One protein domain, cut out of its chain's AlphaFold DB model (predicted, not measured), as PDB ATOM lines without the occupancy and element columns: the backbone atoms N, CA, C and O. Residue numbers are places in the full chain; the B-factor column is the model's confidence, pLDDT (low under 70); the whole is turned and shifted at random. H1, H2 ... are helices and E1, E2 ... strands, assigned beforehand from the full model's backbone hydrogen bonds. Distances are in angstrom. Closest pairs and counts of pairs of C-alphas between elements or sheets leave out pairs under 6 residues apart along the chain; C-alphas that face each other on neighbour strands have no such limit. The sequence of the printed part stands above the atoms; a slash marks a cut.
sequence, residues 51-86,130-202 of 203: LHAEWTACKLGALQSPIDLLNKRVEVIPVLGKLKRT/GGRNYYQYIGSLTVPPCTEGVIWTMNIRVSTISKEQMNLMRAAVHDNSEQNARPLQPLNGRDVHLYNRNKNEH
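What this domain is: This is residues 51 to 86 and 130 to 202 of the 203 residues of the protein "Alpha-carbonic anhydrase domain-containing protein" of Kingdonia uniflora (UniProt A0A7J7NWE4). With little regular structure, a small antiparallel sheet, E2 - E1 - E3, extends into a wide, open loop that holds H2 far from the strands; tiny H1 and H3 lie at opposite ends. The 109 printed residues run H1 E1 E2 H2 E3 H3, with 37 in named elements, class mixed. The whole is loose, radius of gyration of the C-alphas 16.5 A, spanning 51 by 38 by 29 A.

Where its parts are: E1, residues 134 to 140, begins at C-alpha (28.841, 26.803, 20.831) and is 17.7 A long; E2, 148 to 155, is 20.4 A; E3, 192 to 195, is 10.1 A. H2, 163 to 172, is 14.3 A; H1 is 57 to 60; H3, 197 to 200, ends at C-alpha (22.471, 37.769, 20.625).

How they stand to each other: E1 and E2 form a hairpin, N 135 and O 154 being 2.8 A apart. Between E1 and E3, N 136 and O 193 are 2.8 A apart. E2, H2 and E3 make a split strand-helix-strand unit, E1 between its strands, with a right-handed crossover. H2 is not on the sheet, with 0 pairs of C-alphas within 10 A; its O i to N i+4 pairs are within hydrogen-bond range. H1 is only just not on it, with 4 pairs; H3 is not on it, with 1.

The domain as a whole: Residues 87 to 129 are not printed, C-alphas 86 and 130 being 13.8 A apart. The H2 to E3 link is long. Residues 71 to 79, 130 and 199 to 202 have pLDDT under 70.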
ATOM      1  N   LEU A  51      54.932   9.699  33.774       93.62
ATOM      2  CA  LEU A  51      55.798   9.065  32.771       93.62
ATOM      3  C   LEU A  51      57.004   9.939  32.419       93.62
ATOM      4  O   LEU A  51      58.110   9.432  32.249       93.62
ATOM      5  N   HIS A  52      56.781  11.250  32.337       92.88
ATOM      6  CA  HIS A  52      57.759  12.232  31.889       92.88
ATOM      7  C   HIS A  52      57.622  13.539  32.674       92.88
ATOM      8  O   HIS A  52      56.509  13.978  32.979       92.88
ATOM      9  N   ALA A  53      58.745  14.202  32.964       93.56
ATOM     10  CA  ALA A  53      58.747  15.459  33.716       93.56
ATOM     11  C   ALA A  53      57.970  16.564  32.977       93.56
ATOM     12  O   ALA A  53      57.207  17.320  33.581       93.56
ATOM     13  N   GLU A  54      58.093  16.610  31.652       92.69
ATOM     14  CA  GLU A  54      57.372  17.519  30.763       92.69
ATOM     15  C   GLU A  54      55.849  17.287  30.741       92.69
ATOM     16  O   GLU A  54      55.104  18.181  30.342       92.69
ATOM     17  N   TRP A  55      55.361  16.122  31.189       95.12
ATOM     18  CA  TRP A  55      53.932  15.773  31.186       95.12
ATOM     19  C   TRP A  55      53.261  16.007  32.536       95.12
ATOM     20  O   TRP A  55      52.074  15.725  32.687       95.12
ATOM     21  N   THR A  56      53.971  16.578  33.513       96.44
ATOM     22  CA  THR A  56      53.459  16.848  34.869       96.44
ATOM     23  C   THR A  56      52.097  17.565  34.864       96.44
ATOM     24  O   THR A  56      51.249  17.310  35.725       96.44
ATOM     25  N   ALA A  57      51.834  18.418  33.866       96.44
ATOM     26  CA  ALA A  57      50.551  19.102  33.696       96.44
ATOM     27  C   ALA A  57      49.360  18.137  33.546       96.44
ATOM     28  O   ALA A  57      48.274  18.443  34.031       96.44
ATOM     29  N   CYS A  58      49.560  16.943  32.976       96.69
ATOM     30  CA  CYS A  58      48.525  15.913  32.876       96.69
ATOM     31  C   CYS A  58      47.975  15.477  34.242       96.69
ATOM     32  O   CYS A  58      46.845  14.997  34.306       96.69
ATOM     33  N   LYS A  59      48.764  15.637  35.314       96.00
ATOM     34  CA  LYS A  59      48.422  15.238  36.685       96.00
ATOM     35  C   LYS A  59      48.111  16.423  37.597       96.00
ATOM     36  O   LYS A  59      47.189  16.341  38.401       96.00
ATOM     37  N   LEU A  60      48.897  17.497  37.508       96.69
ATOM     38  CA  LEU A  60      48.796  18.651  38.413       96.69
ATOM     39  C   LEU A  60      47.983  19.820  37.840       96.69
ATOM     40  O   LEU A  60      47.671  20.757  38.572       96.69
ATOM     41  N   GLY A  61      47.661  19.789  36.547       96.06
ATOM     42  CA  GLY A  61      46.912  20.849  35.887       96.06
ATOM     43  C   GLY A  61      45.491  21.002  36.439       96.06
ATOM     44  O   GLY A  61      44.768  20.022  36.622       96.06
ATOM     45  N   ALA A  62      45.067  22.242  36.683       96.19
ATOM     46  CA  ALA A  62      43.725  22.555  37.178       96.19
ATOM     47  C   ALA A  62      42.708  22.806  36.048       96.19
ATOM     48  O   ALA A  62      41.501  22.702  36.263       96.19
ATOM     49  N   LEU A  63      43.173  23.111  34.838       96.44
ATOM     50  CA  LEU A  63      42.367  23.442  33.664       96.44
ATOM     51  C   LEU A  63      42.489  22.354  32.590       96.44
ATOM     52  O   LEU A  63      42.575  22.636  31.400       96.44
ATOM     53  N   GLN A  64      42.461  21.089  33.001       97.88
ATOM     54  CA  GLN A  64      42.613  19.946  32.100       97.88
ATOM     55  C   GLN A  64      41.354  19.674  31.259       97.88
ATOM     56  O   GLN A  64      40.232  19.936  31.691       97.88
ATOM     57  N   SER A  65      41.525  19.136  30.057       97.88
ATOM     58  CA  SER A  65      40.450  18.714  29.146       97.88
ATOM     59  C   SER A  65      40.494  17.197  28.910       97.88
ATOM     60  O   SER A  65      41.583  16.621  28.986       97.88
ATOM     61  N   PRO A  66      39.368  16.540  28.556       97.19
ATOM     62  CA  PRO A  66      38.026  17.100  28.324       97.19
ATOM     63  C   PRO A  66      37.226  17.331  29.617       97.19
ATOM     64  O   PRO A  66      37.575  16.804  30.664       97.19
ATOM     65  N   ILE A  67      36.124  18.084  29.540       94.69
ATOM     66  CA  ILE A  67      35.183  18.309  30.655       94.69
ATOM     67  C   ILE A  67      33.754  17.926  30.291       94.69
ATOM     68  O   ILE A  67      33.387  17.892  29.116       94.69
ATOM     69  N   ASP A  68      32.933  17.708  31.316       92.44
ATOM     70  CA  ASP A  68      31.492  17.565  31.149       92.44
ATOM     71  C   ASP A  68      30.821  18.927  30.890       92.44
ATOM     72  O   ASP A  68      30.954  19.868  31.676       92.44
ATOM     73  N   LEU A  69      30.075  19.011  29.786       87.69
ATOM     74  CA  LEU A  69      29.323  20.196  29.354       87.69
ATOM     75  C   LEU A  69      27.814  20.083  29.638       87.69
ATOM     76  O   LEU A  69      27.061  20.993  29.297       87.69
ATOM     77  N   LEU A  70      27.352  18.990  30.256       75.25
ATOM     78  CA  LEU A  70      25.947  18.802  30.651       75.25
ATOM     79  C   LEU A  70      25.571  19.597  31.914       75.25
ATOM     80  O   LEU A  70      24.400  19.650  32.300       75.25
ATOM     81  N   ASN A  71      26.548  20.226  32.572       56.88
ATOM     82  CA  ASN A  71      26.334  20.962  33.808       56.88
ATOM     83  C   ASN A  71      25.612  22.304  33.564       56.88
ATOM     84  O   ASN A  71      25.976  23.070  32.678       56.88
ATOM     85  N   LYS A  72      24.622  22.630  34.405       55.44
ATOM     86  CA  LYS A  72      23.789  23.852  34.344       55.44
ATOM     87  C   LYS A  72      24.558  25.171  34.566       55.44
ATOM     88  O   LYS A  72      23.952  26.235  34.482       55.44
ATOM     89  N   ARG A  73      25.865  25.121  34.850       60.38
ATOM     90  CA  ARG A  73      26.761  26.279  35.043       60.38
ATOM     91  C   ARG A  73      27.237  26.870  33.715       60.38
ATOM     92  O   ARG A  73      28.430  26.961  33.454       60.38
ATOM     93  N   VAL A  74      26.294  27.207  32.850       63.62
ATOM     94  CA  VAL A  74      26.607  27.838  31.574       63.62
ATOM     95  C   VAL A  74      26.170  29.287  31.648       63.62
ATOM     96  O   VAL A  74      24.973  29.586  31.660       63.62
ATOM     97  N   GLU A  75      27.144  30.186  31.655       64.81
ATOM     98  CA  GLU A  75      26.873  31.613  31.583       64.81
ATOM     99  C   GLU A  75      26.738  32.043  30.118       64.81
ATOM    100  O   GLU A  75      27.592  31.779  29.265       64.81
ATOM    101  N   VAL A  76      25.624  32.705  29.794       63.09
ATOM    102  CA  VAL A  76      25.427  33.302  28.468       63.09
ATOM    103  C   VAL A  76      26.114  34.659  28.467       63.09
ATOM    104  O   VAL A  76      25.513  35.664  28.844       63.09
ATOM    105  N   ILE A  77      27.377  34.687  28.049       60.06
ATOM    106  CA  ILE A  77      28.155  35.925  27.987       60.06
ATOM    107  C   ILE A  77      28.006  36.562  26.590       60.06
ATOM    108  O   ILE A  77      28.379  35.938  25.592       60.06
ATOM    109  N   PRO A  78      27.512  37.816  26.483       57.22
ATOM    110  CA  PRO A  78      27.318  38.505  25.197       57.22
ATOM    111  C   PRO A  78      28.618  38.844  24.455       57.22
ATOM    112  O   PRO A  78      28.572  39.196  23.281       57.22
ATOM    113  N   VAL A  79      29.768  38.769  25.134       64.38
ATOM    114  CA  VAL A  79      31.089  39.122  24.581       64.38
ATOM    115  C   VAL A  79      31.519  38.159  23.470       64.38
ATOM    116  O   VAL A  79      32.298  38.528  22.593       64.38
ATOM    117  N   LEU A  80      30.997  36.928  23.462       70.31
ATOM    118  CA  LEU A  80      31.282  35.991  22.384       70.31
ATOM    119  C   LEU A  80      30.610  36.467  21.090       70.31
ATOM    120  O   LEU A  80      29.397  36.642  21.027       70.31
ATOM    121  N   GLY A  81      31.412  36.670  20.046       78.38
ATOM    122  CA  GLY A  81      30.932  36.997  18.705       78.38
ATOM    123  C   GLY A  81      30.655  35.753  17.864       78.38
ATOM    124  O   GLY A  81      31.033  34.641  18.208       78.38
ATOM    125  N   LYS A  82      30.038  35.923  16.694       83.50
ATOM    126  CA  LYS A  82      29.862  34.819  15.739       83.50
ATOM    127  C   LYS A  82      31.218  34.202  15.372       83.50
ATOM    128  O   LYS A  82      32.101  34.910  14.892       83.50
ATOM    129  N   LEU A  83      31.338  32.877  15.486       83.88
ATOM    130  CA  LEU A  83      32.521  32.144  15.037       83.88
ATOM    131  C   LEU A  83      32.737  32.355  13.528       83.88
ATOM    132  O   LEU A  83      31.955  31.882  12.695       83.88
ATOM    133  N   LYS A  84      33.792  33.093  13.178       83.94
ATOM    134  CA  LYS A  84      34.190  33.355  11.790       83.94
ATOM    135  C   LYS A  84      35.122  32.238  11.330       83.94
ATOM    136  O   LYS A  84      36.207  32.073  11.870       83.94
ATOM    137  N   ARG A  85      34.693  31.473  10.325       85.50
ATOM    138  CA  ARG A  85      35.491  30.410   9.698       85.50
ATOM    139  C   ARG A  85      35.739  30.788   8.246       85.50
ATOM    140  O   ARG A  85      34.794  30.872   7.469       85.50
ATOM    141  N   THR A  86      36.994  31.016   7.885       88.38
ATOM    142  CA  THR A  86      37.416  31.380   6.522       88.38
ATOM    143  C   THR A  86      38.386  30.335   5.973       88.38
ATOM    144  O   THR A  86      39.474  30.668   5.509       88.38
ATOM    145  N   GLY A 130      28.195  22.583  10.744       69.62
ATOM    146  CA  GLY A 130      27.031  23.452  10.883       69.62
ATOM    147  C   GLY A 130      26.681  23.681  12.349       69.62
ATOM    148  O   GLY A 130      27.138  22.960  13.219       69.62
ATOM    149  N   GLY A 131      25.839  24.667  12.636       75.75
ATOM    150  CA  GLY A 131      25.587  25.105  14.010       75.75
ATOM    151  C   GLY A 131      26.221  26.468  14.244       75.75
ATOM    152  O   GLY A 131      27.319  26.759  13.774       75.75
ATOM    153  N   ARG A 132      25.450  27.349  14.875       82.50
ATOM    154  CA  ARG A 132      25.845  28.737  15.143       82.50
ATOM    155  C   ARG A 132      25.989  29.006  16.638       82.50
ATOM    156  O   ARG A 132      26.353  30.115  16.988       82.50
ATOM    157  N   ASN A 133      25.709  28.008  17.473       87.38
ATOM    158  CA  ASN A 133      25.798  28.081  18.923       87.38
ATOM    159  C   ASN A 133      26.902  27.132  19.383       87.38
ATOM    160  O   ASN A 133      27.019  26.023  18.854       87.38
ATOM    161  N   TYR A 134      27.700  27.566  20.347       89.94
ATOM    162  CA  TYR A 134      28.841  26.803  20.831       89.94
ATOM    163  C   TYR A 134      29.121  27.119  22.298       89.94
ATOM    164  O   TYR A 134      28.829  28.223  22.763       89.94
ATOM    165  N   TYR A 135      29.709  26.151  22.992       91.56
ATOM    166  CA  TYR A 135      30.366  26.372  24.272       91.56
ATOM    167  C   TYR A 135      31.807  26.813  24.047       91.56
ATOM    168  O   TYR A 135      32.449  26.361  23.095       91.56
ATOM    169  N   GLN A 136      32.319  27.671  24.919       92.06
ATOM    170  CA  GLN A 136      33.727  28.028  24.951       92.06
ATOM    171  C   GLN A 136      34.261  27.962  26.377       92.06
ATOM    172  O   GLN A 136      33.608  28.444  27.299       92.06
ATOM    173  N   TYR A 137      35.435  27.361  26.552       92.81
ATOM    174  CA  TYR A 137      36.130  27.305  27.837       92.81
ATOM    175  C   TYR A 137      37.646  27.244  27.620       92.81
ATOM    176  O   TYR A 137      38.110  26.852  26.547       92.81
ATOM    177  N   ILE A 138      38.417  27.635  28.635       94.69
ATOM    178  CA  ILE A 138      39.873  27.451  28.649       94.69
ATOM    179  C   ILE A 138      40.175  26.081  29.258       94.69
ATOM    180  O   ILE A 138      39.679  25.732  30.333       94.69
ATOM    181  N   GLY A 139      40.963  25.294  28.541       96.62
ATOM    182  CA  GLY A 139      41.300  23.926  28.894       96.62
ATOM    183  C   GLY A 139      42.741  23.575  28.543       96.62
ATOM    184  O   GLY A 139      43.610  24.450  28.480       96.62
ATOM    185  N   SER A 140      42.973  22.296  28.260       97.75
ATOM    186  CA  SER A 140      44.279  21.758  27.883       97.75
ATOM    187  C   SER A 140      44.237  20.972  26.578       97.75
ATOM    188  O   SER A 140      43.159  20.711  26.033       97.75
ATOM    189  N   LEU A 141      45.401  20.530  26.106       96.50
ATOM    190  CA  LEU A 141      45.478  19.369  25.217       96.50
ATOM    191  C   LEU A 141      44.893  18.127  25.911       96.50
ATOM    192  O   LEU A 141      45.009  17.978  27.131       96.50
ATOM    193  N   THR A 142      44.256  17.238  25.145       96.00
ATOM    194  CA  THR A 142      43.679  15.971  25.648       96.00
ATOM    195  C   THR A 142      44.629  14.785  25.533       96.00
ATOM    196  O   THR A 142      44.238  13.663  25.834       96.00
ATOM    197  N   VAL A 143      45.859  15.041  25.106       94.12
ATOM    198  CA  VAL A 143      46.970  14.093  25.026       94.12
ATOM    199  C   VAL A 143      48.196  14.735  25.679       94.12
ATOM    200  O   VAL A 143      48.230  15.969  25.810       94.12
ATOM    201  N   PRO A 144      49.202  13.956  26.108       94.75
ATOM    202  CA  PRO A 144      50.434  14.524  26.635       94.75
ATOM    203  C   PRO A 144      51.087  15.502  25.637       94.75
ATOM    204  O   PRO A 144      51.019  15.276  24.424       94.75
ATOM    205  N   PRO A 145      51.676  16.618  26.108       95.19
ATOM    206  CA  PRO A 145      51.996  16.966  27.503       95.19
ATOM    207  C   PRO A 145      50.845  17.604  28.311       95.19
ATOM    208  O   PRO A 145      51.075  18.150  29.389       95.19
ATOM    209  N   CYS A 146      49.608  17.580  27.807       96.38
ATOM    210  CA  CYS A 146      48.428  18.153  28.462       96.38
ATOM    211  C   CYS A 146      48.562  19.640  28.839       96.38
ATOM    212  O   CYS A 146      48.050  20.087  29.871       96.38
ATOM    213  N   THR A 147      49.257  20.421  28.008       95.62
ATOM    214  CA  THR A 147      49.463  21.854  28.247       95.62
ATOM    215  C   THR A 147      48.138  22.604  28.314       95.62
ATOM    216  O   THR A 147      47.260  22.395  27.477       95.62
ATOM    217  N   GLU A 148      48.009  23.487  29.302       96.31
ATOM    218  CA  GLU A 148      46.833  24.328  29.541       96.31
ATOM    219  C   GLU A 148      46.855  25.626  28.720       96.31
ATOM    220  O   GLU A 148      47.831  25.943  28.044       96.31
ATOM    221  N   GLY A 149      45.763  26.392  28.776       95.19
ATOM    222  CA  GLY A 149      45.609  27.643  28.027       95.19
ATOM    223  C   GLY A 149      44.996  27.460  26.634       95.19
ATOM    224  O   GLY A 149      44.908  28.416  25.865       95.19
ATOM    225  N   VAL A 150      44.527  26.253  26.307       95.56
ATOM    226  CA  VAL A 150      43.857  25.953  25.036       95.56
ATOM    227  C   VAL A 150      42.424  26.477  25.074       95.56
ATOM    228  O   VAL A 150      41.638  26.095  25.941       95.56
ATOM    229  N   ILE A 151      42.049  27.320  24.112       94.62
ATOM    230  CA  ILE A 151      40.664  27.787  23.964       94.62
ATOM    231  C   ILE A 151      39.853  26.715  23.231       94.62
ATOM    232  O   ILE A 151      39.951  26.559  22.012       94.62
ATOM    233  N   TRP A 152      38.999  26.009  23.963       95.38
ATOM    234  CA  TRP A 152      38.081  25.025  23.404       95.38
ATOM    235  C   TRP A 152      36.817  25.701  22.893       95.38
ATOM    236  O   TRP A 152      36.182  26.452  23.621       95.38
ATOM    237  N   THR A 153      36.421  25.417  21.651       92.44
ATOM    238  CA  THR A 153      35.157  25.892  21.062       92.44
ATOM    239  C   THR A 153      34.332  24.698  20.589       92.44
ATOM    240  O   THR A 153      34.606  24.118  19.540       92.44
ATOM    241  N   MET A 154      33.305  24.339  21.359       92.19
ATOM    242  CA  MET A 154      32.512  23.123  21.170       92.19
ATOM    243  C   MET A 154      31.156  23.442  20.557       92.19
ATOM    244  O   MET A 154      30.310  24.085  21.173       92.19
ATOM    245  N   ASN A 155      30.930  22.984  19.331       89.75
ATOM    246  CA  ASN A 155      29.660  23.185  18.644       89.75
ATOM    247  C   ASN A 155      28.541  22.380  19.317       89.75
ATOM    248  O   ASN A 155      28.701  21.188  19.559       89.75
ATOM    249  N   ILE A 156      27.395  23.014  19.572       88.56
ATOM    250  CA  ILE A 156      26.251  22.341  20.213       88.56
ATOM    251  C   ILE A 156      25.552  21.394  19.237       88.56
ATOM    252  O   ILE A 156      24.934  20.410  19.641       88.56
ATOM    253  N   ARG A 157      25.624  21.684  17.934       87.69
ATOM    254  CA  ARG A 157      25.039  20.803  16.929       87.69
ATOM    255  C   ARG A 157      25.902  19.550  16.792       87.69
ATOM    256  O   ARG A 157      27.026  19.629  16.302       87.69
ATOM    257  N   VAL A 158      25.327  18.407  17.148       87.94
ATOM    258  CA  VAL A 158      25.932  17.091  16.927       87.94
ATOM    259  C   VAL A 158      25.910  16.761  15.432       87.94
ATOM    260  O   VAL A 158      24.873  16.875  14.771       87.94
ATOM    261  N   SER A 159      27.066  16.371  14.902       88.88
ATOM    262  CA  SER A 159      27.226  15.855  13.539       88.88
ATOM    263  C   SER A 159      27.202  14.330  13.540       88.88
ATOM    264  O   SER A 159      27.533  13.699  14.540       88.88
ATOM    265  N   THR A 160      26.830  13.732  12.411       90.50
ATOM    266  CA  THR A 160      26.777  12.275  12.248       90.50
ATOM    267  C   THR A 160      27.953  11.768  11.425       90.50
ATOM    268  O   THR A 160      28.417  12.448  10.509       90.50
ATOM    269  N   ILE A 161      28.376  10.542  11.712       92.19
ATOM    270  CA  ILE A 161      29.360   9.774  10.949       92.19
ATOM    271  C   ILE A 161      28.802   8.368  10.719       92.19
ATOM    272  O   ILE A 161      28.024   7.879  11.543       92.19
ATOM    273  N   SER A 162      29.145   7.730   9.597       96.44
ATOM    274  CA  SER A 162      28.713   6.353   9.347       96.44
ATOM    275  C   SER A 162      29.453   5.369  10.264       96.44
ATOM    276  O   SER A 162      30.558   5.647  10.743       96.44
ATOM    277  N   LYS A 163      28.854   4.199  10.514       96.31
ATOM    278  CA  LYS A 163      29.496   3.149  11.322       96.31
ATOM    279  C   LYS A 163      30.754   2.622  10.638       96.31
ATOM    280  O   LYS A 163      31.750   2.367  11.298       96.31
ATOM    281  N   GLU A 164      30.718   2.516   9.316       97.31
ATOM    282  CA  GLU A 164      31.826   2.069   8.476       97.31
ATOM    283  C   GLU A 164      33.010   3.032   8.603       97.31
ATOM    284  O   GLU A 164      34.124   2.601   8.875       97.31
ATOM    285  N   GLN A 165      32.761   4.342   8.506       94.62
ATOM    286  CA  GLN A 165      33.792   5.364   8.704       94.62
ATOM    287  C   GLN A 165      34.380   5.319  10.121       94.62
ATOM    288  O   GLN A 165      35.595   5.397  10.282       94.62
ATOM    289  N   MET A 166      33.539   5.152  11.148       93.44
ATOM    290  CA  MET A 166      34.005   4.990  12.531       93.44
ATOM    291  C   MET A 166      34.889   3.747  12.696       93.44
ATOM    292  O   MET A 166      35.942   3.818  13.325       93.44
ATOM    293  N   ASN A 167      34.492   2.618  12.108       94.62
ATOM    294  CA  ASN A 167      35.258   1.377  12.174       94.62
ATOM    295  C   ASN A 167      36.606   1.500  11.455       94.62
ATOM    296  O   ASN A 167      37.603   1.016  11.978       94.62
ATOM    297  N   LEU A 168      36.657   2.187  10.308       93.69
ATOM    298  CA  LEU A 168      37.913   2.459   9.603       93.69
ATOM    299  C   LEU A 168      38.875   3.292  10.455       93.69
ATOM    300  O   LEU A 168      40.056   2.971  10.516       93.69
ATOM    301  N   MET A 169      38.381   4.322  11.151       91.88
ATOM    302  CA  MET A 169      39.226   5.124  12.043       91.88
ATOM    303  C   MET A 169      39.755   4.300  13.222       91.88
ATOM    304  O   MET A 169      40.934   4.394  13.544       91.88
ATOM    305  N   ARG A 170      38.910   3.461  13.832       92.62
ATOM    306  CA  ARG A 170      39.317   2.573  14.936       92.62
ATOM    307  C   ARG A 170      40.317   1.506  14.504       92.62
ATOM    308  O   ARG A 170      41.209   1.186  15.268       92.62
ATOM    309  N   ALA A 171      40.177   0.969  13.297       90.94
ATOM    310  CA  ALA A 171      41.095  -0.037  12.769       90.94
ATOM    311  C   ALA A 171      42.455   0.546  12.351       90.94
ATOM    312  O   ALA A 171      43.411  -0.204  12.181       90.94
ATOM    313  N   ALA A 172      42.537   1.864  12.139       89.12
ATOM    314  CA  ALA A 172      43.760   2.520  11.697       89.12
ATOM    315  C   ALA A 172      44.736   2.823  12.847       89.12
ATOM    316  O   ALA A 172      45.920   3.009  12.591       89.12
ATOM    317  N   VAL A 173      44.261   2.884  14.091       87.25
ATOM    318  CA  VAL A 173      45.085   3.172  15.277       87.25
ATOM    319  C   VAL A 173      45.672   1.890  15.887       87.25
ATOM    320  O   VAL A 173      45.222   0.782  15.599       87.25
ATOM    321  N   HIS A 174      46.709   2.037  16.708       82.38
ATOM    322  CA  HIS A 174      47.482   0.953  17.324       82.38
ATOM    323  C   HIS A 174      47.454   1.045  18.859       82.38
ATOM    324  O   HIS A 174      46.793   1.915  19.428       82.38
ATOM    325  N   ASP A 175      48.145   0.122  19.534       76.00
ATOM    326  CA  ASP A 175      48.389   0.137  20.986       76.00
ATOM    327  C   ASP A 175      47.123   0.300  21.840       76.00
ATOM    328  O   ASP A 175      47.110   0.943  22.888       76.00
ATOM    329  N   ASN A 176      46.040  -0.330  21.382       80.25
ATOM    330  CA  ASN A 176      44.718  -0.296  22.002       80.25
ATOM    331  C   ASN A 176      44.101   1.111  22.093       80.25
ATOM    332  O   ASN A 176      43.327   1.433  23.000       80.25
ATOM    333  N   SER A 177      44.456   1.972  21.140       85.50
ATOM    334  CA  SER A 177      43.908   3.318  21.005       85.50
ATOM    335  C   SER A 177      42.578   3.338  20.243       85.50
ATOM    336  O   SER A 177      42.102   4.411  19.876       85.50
ATOM    337  N   GLU A 178      41.906   2.196  20.022       87.00
ATOM    338  CA  GLU A 178      40.574   2.179  19.388       87.00
ATOM    339  C   GLU A 178      39.541   2.956  20.225       87.00
ATOM    340  O   GLU A 178      38.504   3.397  19.716       87.00
ATOM    341  N   GLN A 179      39.842   3.132  21.516       89.50
ATOM    342  CA  GLN A 179      39.157   4.009  22.457       89.50
ATOM    343  C   GLN A 179      40.093   5.132  22.935       89.50
ATOM    344  O   GLN A 179      40.394   5.250  24.118       89.50
ATOM    345  N   ASN A 180      40.528   5.994  22.018       93.44
ATOM    346  CA  ASN A 180      41.437   7.117  22.285       93.44
ATOM    347  C   ASN A 180      40.796   8.342  22.972       93.44
ATOM    348  O   ASN A 180      41.191   9.487  22.743       93.44
ATOM    349  N   ALA A 181      39.782   8.132  23.811       94.88
ATOM    350  CA  ALA A 181      39.149   9.211  24.559       94.88
ATOM    351  C   ALA A 181      39.754   9.304  25.964       94.88
ATOM    352  O   ALA A 181      39.559   8.416  26.793       94.88
ATOM    353  N   ARG A 182      40.443  10.413  26.261       95.94
ATOM    354  CA  ARG A 182      40.889  10.716  27.630       95.94
ATOM    355  C   ARG A 182      39.667  10.833  28.567       95.94
ATOM    356  O   ARG A 182      38.678  11.458  28.172       95.94
ATOM    357  N   PRO A 183      39.725  10.307  29.806       96.44
ATOM    358  CA  PRO A 183      38.659  10.468  30.794       96.44
ATOM    359  C   PRO A 183      38.311  11.934  31.087       96.44
ATOM    360  O   PRO A 183      39.148  12.831  30.944       96.44
ATOM    361  N   LEU A 184      37.080  12.169  31.547       96.44
ATOM    362  CA  LEU A 184      36.622  13.495  31.962       96.44
ATOM    363  C   LEU A 184      37.481  14.045  33.102       96.44
ATOM    364  O   LEU A 184      37.771  13.355  34.076       96.44
ATOM    365  N   GLN A 185      37.836  15.316  32.982       96.94
ATOM    366  CA  GLN A 185      38.634  16.054  33.945       96.94
ATOM    367  C   GLN A 185      37.727  16.932  34.824       96.94
ATOM    368  O   GLN A 185      36.682  17.409  34.359       96.94
ATOM    369  N   PRO A 186      38.097  17.181  36.093       95.06
ATOM    370  CA  PRO A 186      37.305  18.015  36.993       95.06
ATOM    371  C   PRO A 186      37.102  19.437  36.456       95.06
ATOM    372  O   PRO A 186      38.020  20.042  35.908       95.06
ATOM    373  N   LEU A 187      35.914  20.026  36.650       92.38
ATOM    374  CA  LEU A 187      35.661  21.400  36.187       92.38
ATOM    375  C   LEU A 187      36.502  22.440  36.951       92.38
ATOM    376  O   LEU A 187      36.853  23.463  36.372       92.38
ATOM    377  N   ASN A 188      36.816  22.186  38.228       93.06
ATOM    378  CA  ASN A 188      37.600  23.075  39.098       93.06
ATOM    379  C   ASN A 188      37.080  24.523  39.159       93.06
ATOM    380  O   ASN A 188      37.848  25.471  39.264       93.06
ATOM    381  N   GLY A 189      35.756  24.693  39.075       86.50
ATOM    382  CA  GLY A 189      35.111  26.006  39.142       86.50
ATOM    383  C   GLY A 189      35.323  26.894  37.914       86.50
ATOM    384  O   GLY A 189      34.898  28.039  37.958       86.50
ATOM    385  N   ARG A 190      35.943  26.392  36.833       88.25
ATOM    386  CA  ARG A 190      36.161  27.179  35.612       88.25
ATOM    387  C   ARG A 190      34.838  27.536  34.931       88.25
ATOM    388  O   ARG A 190      33.925  26.705  34.861       88.25
ATOM    389  N   ASP A 191      34.796  28.729  34.356       85.69
ATOM    390  CA  ASP A 191      33.640  29.196  33.603       85.69
ATOM    391  C   ASP A 191      33.529  28.492  32.249       85.69
ATOM    392  O   ASP A 191      34.515  28.253  31.542       85.69
ATOM    393  N   VAL A 192      32.290  28.170  31.879       89.38
ATOM    394  CA  VAL A 192      31.936  27.653  30.558       89.38
ATOM    395  C   VAL A 192      30.937  28.614  29.939       89.38
ATOM    396  O   VAL A 192      29.810  28.776  30.410       89.38
ATOM    397  N   HIS A 193      31.354  29.262  28.859       88.44
ATOM    398  CA  HIS A 193      30.560  30.284  28.198       88.44
ATOM    399  C   HIS A 193      29.706  29.673  27.094       88.44
ATOM    400  O   HIS A 193      30.170  28.807  26.352       88.44
ATOM    401  N   LEU A 194      28.485  30.173  26.920       88.06
ATOM    402  CA  LEU A 194      27.614  29.812  25.800       88.06
ATOM    403  C   LEU A 194      27.381  30.993  24.872       88.06
ATOM    404  O   LEU A 194      26.735  31.976  25.235       88.06
ATOM    405  N   TYR A 195      27.799  30.829  23.620       87.44
ATOM    406  CA  TYR A 195      27.333  31.675  22.535       87.44
ATOM    407  C   TYR A 195      26.007  31.142  21.987       87.44
ATOM    408  O   TYR A 195      25.941  30.034  21.443       87.44
ATOM    409  N   ASN A 196      24.950  31.950  22.088       85.25
ATOM    410  CA  ASN A 196      23.647  31.657  21.504       85.25
ATOM    411  C   ASN A 196      23.244  32.761  20.527       85.25
ATOM    412  O   ASN A 196      22.846  33.855  20.926       85.25
ATOM    413  N   ARG A 197      23.280  32.442  19.232       80.69
ATOM    414  CA  ARG A 197      22.966  33.391  18.166       80.69
ATOM    415  C   ARG A 197      21.582  34.021  18.312       80.69
ATOM    416  O   ARG A 197      21.458  35.225  18.153       80.69
ATOM    417  N   ASN A 198      20.559  33.223  18.615       77.94
ATOM    418  CA  ASN A 198      19.181  33.719  18.644       77.94
ATOM    419  C   ASN A 198      18.962  34.711  19.797       77.94
ATOM    420  O   ASN A 198      18.139  35.604  19.677       77.94
ATOM    421  N   LYS A 199      19.703  34.583  20.907       69.12
ATOM    422  CA  LYS A 199      19.653  35.558  22.010       69.12
ATOM    423  C   LYS A 199      20.486  36.812  21.728       69.12
ATOM    424  O   LYS A 199      20.160  37.874  22.242       69.12
ATOM    425  N   ASN A 200      21.533  36.685  20.917       63.03
ATOM    426  CA  ASN A 200      22.471  37.769  20.625       63.03
ATOM    427  C   ASN A 200      22.054  38.635  19.418       63.03
ATOM    428  O   ASN A 200      22.521  39.757  19.318       63.03
ATOM    429  N   GLU A 201      21.183  38.151  18.522       60.12
ATOM    430  CA  GLU A 201      20.638  38.926  17.383       60.12
ATOM    431  C   GLU A 201      19.447  39.842  17.770       60.12
ATOM    432  O   GLU A 201      18.981  40.616  16.938       60.12
ATOM    433  N   HIS A 202      18.949  39.762  19.012       56.88
ATOM    434  CA  HIS A 202      17.833  40.574  19.538       56.88
ATOM    435  C   HIS A 202      18.262  41.610  20.599       56.88
ATOM    436  O   HIS A 202      17.411  42.148  21.308       56.88
TER     437      HIS A 202